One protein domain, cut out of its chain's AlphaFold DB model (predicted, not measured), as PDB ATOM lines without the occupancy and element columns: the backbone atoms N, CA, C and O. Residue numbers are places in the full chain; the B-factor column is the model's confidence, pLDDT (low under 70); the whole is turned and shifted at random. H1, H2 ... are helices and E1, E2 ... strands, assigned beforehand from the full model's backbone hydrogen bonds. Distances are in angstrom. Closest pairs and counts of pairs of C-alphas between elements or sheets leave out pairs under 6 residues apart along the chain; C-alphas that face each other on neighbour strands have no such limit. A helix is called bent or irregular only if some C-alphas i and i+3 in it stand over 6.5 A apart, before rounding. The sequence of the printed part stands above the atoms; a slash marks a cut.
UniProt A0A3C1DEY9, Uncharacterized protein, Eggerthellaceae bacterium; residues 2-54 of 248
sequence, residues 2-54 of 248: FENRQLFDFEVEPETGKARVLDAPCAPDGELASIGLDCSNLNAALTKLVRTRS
ATOM      1  N   PHE A   2      35.734 -35.063 -11.330       63.66
ATOM      2  CA  PHE A   2      34.610 -35.997 -11.222       63.66
ATOM      3  C   PHE A   2      35.115 -37.359 -11.672       63.66
ATOM      4  O   PHE A   2      35.586 -37.517 -12.799       63.66
ATOM      5  N   GLU A   3      35.118 -38.318 -10.760       71.00
ATOM      6  CA  GLU A   3      35.571 -39.666 -11.058       71.00
ATOM      7  C   GLU A   3      34.365 -40.467 -11.541       71.00
ATOM      8  O   GLU A   3      33.369 -40.595 -10.834       71.00
ATOM      9  N   ASN A   4      34.448 -41.005 -12.762       87.88
ATOM     10  CA  ASN A   4      33.458 -41.918 -13.342       87.88
ATOM     11  C   ASN A   4      33.537 -43.295 -12.659       87.88
ATOM     12  O   ASN A   4      33.801 -44.321 -13.288       87.88
ATOM     13  N   ARG A   5      33.388 -43.297 -11.334       87.31
ATOM     14  CA  ARG A   5      33.569 -44.452 -10.474       87.31
ATOM     15  C   ARG A   5      32.281 -45.256 -10.422       87.31
ATOM     16  O   ARG A   5      31.218 -44.747 -10.080       87.31
ATOM     17  N   GLN A   6      32.397 -46.538 -10.729       86.75
ATOM     18  CA  GLN A   6      31.306 -47.485 -10.567       86.75
ATOM     19  C   GLN A   6      31.164 -47.864  -9.089       86.75
ATOM     20  O   GLN A   6      32.142 -48.267  -8.457       86.75
ATOM     21  N   LEU A   7      29.950 -47.742  -8.545       85.06
ATOM     22  CA  LEU A   7      29.654 -48.114  -7.158       85.06
ATOM     23  C   LEU A   7      29.212 -49.579  -7.049       85.06
ATOM     24  O   LEU A   7      29.768 -50.338  -6.258       85.06
ATOM     25  N   PHE A   8      28.225 -49.978  -7.853       86.12
ATOM     26  CA  PHE A   8      27.679 -51.335  -7.901       86.12
ATOM     27  C   PHE A   8      26.934 -51.574  -9.215       86.12
ATOM     28  O   PHE A   8      26.375 -50.646  -9.801       86.12
ATOM     29  N   ASP A   9      26.908 -52.832  -9.641       91.38
ATOM     30  CA  ASP A   9      26.017 -53.334 -10.678       91.38
ATOM     31  C   ASP A   9      24.744 -53.870 -10.034       91.38
ATOM     32  O   ASP A   9      24.769 -54.538  -8.995       91.38
ATOM     33  N   PHE A  10      23.604 -53.590 -10.651       93.88
ATOM     34  CA  PHE A  10      22.311 -54.020 -10.149       93.88
ATOM     35  C   PHE A  10      21.321 -54.229 -11.287       93.88
ATOM     36  O   PHE A  10      21.452 -53.664 -12.370       93.88
ATOM     37  N   GLU A  11      20.302 -55.029 -11.015       96.38
ATOM     38  CA  GLU A  11      19.104 -55.115 -11.841       96.38
ATOM     39  C   GLU A  11      17.952 -54.378 -11.159       96.38
ATOM     40  O   GLU A  11      17.890 -54.281  -9.928       96.38
ATOM     41  N   VAL A  12      17.023 -53.873 -11.962       97.06
ATOM     42  CA  VAL A  12      15.839 -53.155 -11.502       97.06
ATOM     43  C   VAL A  12      14.654 -53.518 -12.383       97.06
ATOM     44  O   VAL A  12      14.763 -53.541 -13.606       97.06
ATOM     45  N   GLU A  13      13.515 -53.804 -11.761       97.50
ATOM     46  CA  GLU A  13      12.232 -53.941 -12.445       97.50
ATOM     47  C   GLU A  13      11.657 -52.539 -12.705       97.50
ATOM     48  O   GLU A  13      11.306 -51.863 -11.732       97.50
ATOM     49  N   PRO A  14      11.545 -52.076 -13.968       96.31
ATOM     50  CA  PRO A  14      11.179 -50.690 -14.257       96.31
ATOM     51  C   PRO A  14       9.829 -50.289 -13.666       96.31
ATOM     52  O   PRO A  14       9.728 -49.227 -13.072       96.31
ATOM     53  N   GLU A  15       8.816 -51.156 -13.734       95.31
ATOM     54  CA  GLU A  15       7.459 -50.834 -13.271       95.31
ATOM     55  C   GLU A  15       7.362 -50.634 -11.751       95.31
ATOM     56  O   GLU A  15       6.607 -49.786 -11.274       95.31
ATOM     57  N   THR A  16       8.115 -51.414 -10.969       94.88
ATOM     58  CA  THR A  16       7.987 -51.432  -9.502       94.88
ATOM     59  C   THR A  16       9.156 -50.759  -8.786       94.88
ATOM     60  O   THR A  16       9.069 -50.479  -7.582       94.88
ATOM     61  N   GLY A  17      10.278 -50.551  -9.477       96.31
ATOM     62  CA  GLY A  17      11.559 -50.136  -8.913       96.31
ATOM     63  C   GLY A  17      12.185 -51.134  -7.944       96.31
ATOM     64  O   GLY A  17      13.079 -50.757  -7.187       96.31
ATOM     65  N   LYS A  18      11.712 -52.387  -7.909       97.25
ATOM     66  CA  LYS A  18      12.362 -53.447  -7.136       97.25
ATOM     67  C   LYS A  18      13.744 -53.697  -7.728       97.25
ATOM     68  O   LYS A  18      13.855 -54.015  -8.907       97.25
ATOM     69  N   ALA A  19      14.772 -53.562  -6.902       95.50
ATOM     70  CA  ALA A  19      16.156 -53.648  -7.331       95.50
ATOM     71  C   ALA A  19      16.929 -54.718  -6.556       95.50
ATOM     72  O   ALA A  19      16.661 -54.974  -5.375       95.50
ATOM     73  N   ARG A  20      17.902 -55.331  -7.230       94.44
ATOM     74  CA  ARG A  20      18.795 -56.342  -6.664       94.44
ATOM     75  C   ARG A  20      20.224 -56.079  -7.115       94.44
ATOM     76  O   ARG A  20      20.483 -55.956  -8.305       94.44
ATOM     77  N   VAL A  21      21.145 -56.035  -6.161       90.62
ATOM     78  CA  VAL A  21      22.575 -55.908  -6.443       90.62
ATOM     79  C   VAL A  21      23.096 -57.203  -7.064       90.62
ATOM     80  O   VAL A  21      22.755 -58.302  -6.619       90.62
ATOM     81  N   LEU A  22      23.886 -57.050  -8.121       90.69
ATOM     82  CA  LEU A  22      24.579 -58.123  -8.828       90.69
ATOM     83  C   LEU A  22      26.032 -58.205  -8.365       90.69
ATOM     84  O   LEU A  22      26.491 -59.286  -8.006       90.69
ATOM     85  N   ASP A  23      26.712 -57.059  -8.332       82.69
ATOM     86  CA  ASP A  23      28.091 -56.922  -7.871       82.69
ATOM     87  C   ASP A  23      28.287 -55.554  -7.198       82.69
ATOM     88  O   ASP A  23      27.664 -54.568  -7.586       82.69
ATOM     89  N   ALA A  24      29.141 -55.483  -6.181       71.50
ATOM     90  CA  ALA A  24      29.463 -54.254  -5.451       71.50
ATOM     91  C   ALA A  24      30.989 -54.095  -5.348       71.50
ATOM     92  O   ALA A  24      31.552 -54.181  -4.255       71.50
ATOM     93  N   PRO A  25      31.680 -53.880  -6.482       60.09
ATOM     94  CA  PRO A  25      33.129 -54.030  -6.577       60.09
ATOM     95  C   PRO A  25      33.928 -52.989  -5.777       60.09
ATOM     96  O   PRO A  25      35.147 -53.117  -5.674       60.09
ATOM     97  N   CYS A  26      33.294 -51.936  -5.239       56.75
ATOM     98  CA  CYS A  26      34.043 -50.771  -4.768       56.75
ATOM     99  C   CYS A  26      33.494 -50.014  -3.558       56.75
ATOM    100  O   CYS A  26      33.925 -48.886  -3.363       56.75
ATOM    101  N   ALA A  27      32.600 -50.561  -2.738       56.19
ATOM    102  CA  ALA A  27      31.951 -49.740  -1.717       56.19
ATOM    103  C   ALA A  27      32.249 -50.229  -0.284       56.19
ATOM    104  O   ALA A  27      31.520 -51.080   0.228       56.19
ATOM    105  N   PRO A  28      33.311 -49.733   0.389       61.03
ATOM    106  CA  PRO A  28      33.420 -49.895   1.838       61.03
ATOM    107  C   PRO A  28      32.183 -49.274   2.508       61.03
ATOM    108  O   PRO A  28      31.654 -48.279   2.012       61.03
ATOM    109  N   ASP A  29      31.737 -49.827   3.641       60.84
ATOM    110  CA  ASP A  29      30.462 -49.481   4.303       60.84
ATOM    111  C   ASP A  29      30.184 -47.963   4.423       60.84
ATOM    112  O   ASP A  29      29.036 -47.523   4.340       60.84
ATOM    113  N   GLY A  30      31.230 -47.141   4.581       62.16
ATOM    114  CA  GLY A  30      31.127 -45.680   4.672       62.16
ATOM    115  C   GLY A  30      30.665 -44.969   3.390       62.16
ATOM    116  O   GLY A  30      29.991 -43.945   3.481       62.16
ATOM    117  N   GLU A  31      30.976 -45.502   2.206       65.88
ATOM    118  CA  GLU A  31      30.577 -44.912   0.917       65.88
ATOM    119  C   GLU A  31      29.157 -45.313   0.504       65.88
ATOM    120  O   GLU A  31      28.421 -44.518  -0.071       65.88
ATOM    121  N   LEU A  32      28.713 -46.525   0.847       69.94
ATOM    122  CA  LEU A  32      27.302 -46.891   0.685       69.94
ATOM    123  C   LEU A  32      26.419 -46.046   1.606       69.94
ATOM    124  O   LEU A  32      25.340 -45.600   1.213       69.94
ATOM    125  N   ALA A  33      26.911 -45.752   2.809       67.38
ATOM    126  CA  ALA A  33      26.197 -44.910   3.749       67.38
ATOM    127  C   ALA A  33      26.009 -43.469   3.232       67.38
ATOM    128  O   ALA A  33      24.939 -42.902   3.465       67.38
ATOM    129  N   SER A  34      26.970 -42.881   2.500       66.56
ATOM    130  CA  SER A  34      26.845 -41.502   1.982       66.56
ATOM    131  C   SER A  34      25.712 -41.349   0.959       66.56
ATOM    132  O   SER A  34      25.004 -40.342   0.965       66.56
ATOM    133  N   ILE A  35      25.430 -42.394   0.176       73.19
ATOM    134  CA  ILE A  35      24.265 -42.455  -0.725       73.19
ATOM    135  C   ILE A  35      22.992 -42.995  -0.058       73.19
ATOM    136  O   ILE A  35      21.956 -43.164  -0.705       73.19
ATOM    137  N   GLY A  36      23.037 -43.228   1.256       69.62
ATOM    138  CA  GLY A  36      21.904 -43.690   2.051       69.62
ATOM    139  C   GLY A  36      21.575 -45.173   1.876       69.62
ATOM    140  O   GLY A  36      20.428 -45.565   2.123       69.62
ATOM    141  N   LEU A  37      22.543 -45.989   1.450       76.12
ATOM    142  CA  LEU A  37      22.417 -47.439   1.382       76.12
ATOM    143  C   LEU A  37      22.876 -48.083   2.695       76.12
ATOM    144  O   LEU A  37      24.019 -47.952   3.122       76.12
ATOM    145  N   ASP A  38      21.949 -48.791   3.334       71.19
ATOM    146  CA  ASP A  38      22.210 -49.604   4.517       71.19
ATOM    147  C   ASP A  38      22.762 -50.972   4.088       71.19
ATOM    148  O   ASP A  38      22.092 -51.731   3.380       71.19
ATOM    149  N   CYS A  39      23.979 -51.287   4.534       68.94
ATOM    150  CA  CYS A  39      24.685 -52.517   4.178       68.94
ATOM    151  C   CYS A  39      24.044 -53.774   4.794       68.94
ATOM    152  O   CYS A  39      24.267 -54.877   4.297       68.94
ATOM    153  N   SER A  40      23.203 -53.636   5.829       75.06
ATOM    154  CA  SER A  40      22.512 -54.775   6.454       75.06
ATOM    155  C   SER A  40      21.461 -55.420   5.541       75.06
ATOM    156  O   SER A  40      21.193 -56.617   5.651       75.06
ATOM    157  N   ASN A  41      20.875 -54.648   4.615       83.19
ATOM    158  CA  ASN A  41      19.989 -55.152   3.567       83.19
ATOM    159  C   ASN A  41      20.077 -54.275   2.313       83.19
ATOM    160  O   ASN A  41      19.208 -53.439   2.032       83.19
ATOM    161  N   LEU A  42      21.131 -54.514   1.537       84.00
ATOM    162  CA  LEU A  42      21.480 -53.694   0.387       84.00
ATOM    163  C   LEU A  42      20.387 -53.665  -0.698       84.00
ATOM    164  O   LEU A  42      20.086 -52.602  -1.232       84.00
ATOM    165  N   ASN A  43      19.714 -54.788  -0.975       89.88
ATOM    166  CA  ASN A  43      18.641 -54.846  -1.981       89.88
ATOM    167  C   ASN A  43      17.428 -53.986  -1.592       89.88
ATOM    168  O   ASN A  43      16.860 -53.274  -2.426       89.88
ATOM    169  N   ALA A  44      17.024 -54.029  -0.319       89.31
ATOM    170  CA  ALA A  44      15.919 -53.210   0.173       89.31
ATOM    171  C   ALA A  44      16.286 -51.720   0.179       89.31
ATOM    172  O   ALA A  44      15.471 -50.880  -0.214       89.31
ATOM    173  N   ALA A  45      17.517 -51.395   0.585       86.50
ATOM    174  CA  ALA A  45      18.027 -50.033   0.558       86.50
ATOM    175  C   ALA A  45      18.099 -49.486  -0.878       86.50
ATOM    176  O   ALA A  45      17.613 -48.384  -1.135       86.50
ATOM    177  N   LEU A  46      18.595 -50.281  -1.828       90.31
ATOM    178  CA  LEU A  46      18.673 -49.911  -3.238       90.31
ATOM    179  C   LEU A  46      17.288 -49.733  -3.863       90.31
ATOM    180  O   LEU A  46      17.037 -48.726  -4.518       90.31
ATOM    181  N   THR A  47      16.353 -50.648  -3.597       94.12
ATOM    182  CA  THR A  47      14.951 -50.512  -4.032       94.12
ATOM    183  C   THR A  47      14.352 -49.188  -3.550       94.12
ATOM    184  O   THR A  47      13.651 -48.491  -4.285       94.12
ATOM    185  N   LYS A  48      14.633 -48.803  -2.301       91.25
ATOM    186  CA  LYS A  48      14.193 -47.517  -1.755       91.25
ATOM    187  C   LYS A  48      14.892 -46.341  -2.445       91.25
ATOM    188  O   LYS A  48      14.224 -45.352  -2.744       91.25
ATOM    189  N   LEU A  49      16.195 -46.434  -2.702       90.19
ATOM    190  CA  LEU A  49      16.953 -45.398  -3.401       90.19
ATOM    191  C   LEU A  49      16.376 -45.160  -4.800       90.19
ATOM    192  O   LEU A  49      15.956 -44.043  -5.075       90.19
ATOM    193  N   VAL A  50      16.237 -46.205  -5.619       93.88
ATOM    194  CA  VAL A  50      15.660 -46.140  -6.975       93.88
ATOM    195  C   VAL A  50      14.291 -45.455  -6.972       93.88
ATOM    196  O   VAL A  50      14.068 -44.497  -7.710       93.88
ATOM    197  N   ARG A  51      13.389 -45.878  -6.078       93.88
ATOM    198  CA  ARG A  51      12.042 -45.295  -5.962       93.88
ATOM    199  C   ARG A  51      12.049 -43.834  -5.524       93.88
ATOM    200  O   ARG A  51      11.181 -43.071  -5.931       93.88
ATOM    201  N   THR A  52      12.984 -43.446  -4.658       89.81
ATOM    202  CA  THR A  52      13.083 -42.057  -4.175       89.81
ATOM    203  C   THR A  52      13.860 -41.145  -5.121       89.81
ATOM    204  O   THR A  52      13.658 -39.936  -5.069       89.81
ATOM    205  N   ARG A  53      14.688 -41.715  -6.004       91.38
ATOM    206  CA  ARG A  53      15.362 -41.052  -7.132       91.38
ATOM    207  C   ARG A  53      14.523 -41.092  -8.414       91.38
ATOM    208  O   ARG A  53      15.060 -41.157  -9.510       91.38
ATOM    209  N   SER A  54      13.207 -41.095  -8.272       95.50
ATOM    210  CA  SER A  54      12.256 -41.009  -9.378       95.50
ATOM    211  C   SER A  54      11.256 -39.901  -9.069       95.50
ATOM    212  O   SER A  54      11.133 -39.484  -7.908       95.50
TER     213      SER A  54
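What this domain is: This is residues 2 to 54 of the 248 residues of an uncharacterized protein of Eggerthellaceae bacterium (UniProt A0A3C1DEY9). A small hairpin of two antiparallel strands, E1 and E2, has one helix, H2, packed over it, mainly over E2. A short helix, H1, lies on the way from the hairpin to H2, and residues 2 to 8 make a tail with no named element that leads into E1. The printed part has 53 residues with two named strands and two named helices, in the order E1, E2, H1, H2; the sheet's order is E1 - E2, antiparallel, and the class is mixed, helices and strands. The whole is compact, with a radius of gyration of the C-alphas of 10.9 A, and its rounded outline spans 29 by 24 by 19 A.

How they stand to each other: E1, residues 9 to 12, and E2, residues 19 to 23, form a hairpin, antiparallel with an angle of 159 degrees between their directions. C-alphas 12 and 19 face each other at 4.2 A, and C-alphas 9 and 23 at 5.0 A. N 9 and O 23 are within hydrogen-bond range at 2.8 A, as are N 20 and O 11 at 2.9 A. H1, residues 29 to 34, and E1 are apart. H2, residues 39 to 52, has 12 pairs of C-alphas within 8 A of E2, the closest being those of Ala 19 and Thr 47, 4.7 A apart. With E1 it has 1 such pair, the C-alphas of Val 12 and Thr 47, 8.0 A apart. H1 and H2 only just touch, and only at the corner by their link, with 3 pairs of C-alphas within 8 A. H2 touches H1 with residue 39 alone; the closest C-alphas of the two are those of Asp 29 and Cys 39, 6.5 A apart. Their lines stand at a shallow tilt of 20 degrees and run the same way, though the line of H2 is a rough one. In H1 every O i to N i+4 pair is within hydrogen-bond range; in H2 8 of 10 are.

Where its parts are: E1 begins at C-alpha 9, (26.017, -53.334, -10.678), and measures 10.2 A. E2 measures 12.4 A from C-alpha 19, (16.156, -53.648, -7.331), to C-alpha 23. H1 measures 9.1 A. H2, 17.7 A long, ends at C-alpha 52, (13.083, -42.057, -4.175); it is irregular, with C-alphas 40 and 43 9.3 A apart.

The domain as a whole: The two C-alphas farthest apart are those of Phe 2 and Glu 15, at 31.0 A. The printed part has no cut. The link from E1 to E2 is short, and those from E2 to H1 and from H1 to H2 are tight. The mean pLDDT of the printed part is 82.5; residue 2, residues 25 to 34, residue 36 and residue 39 are under 70.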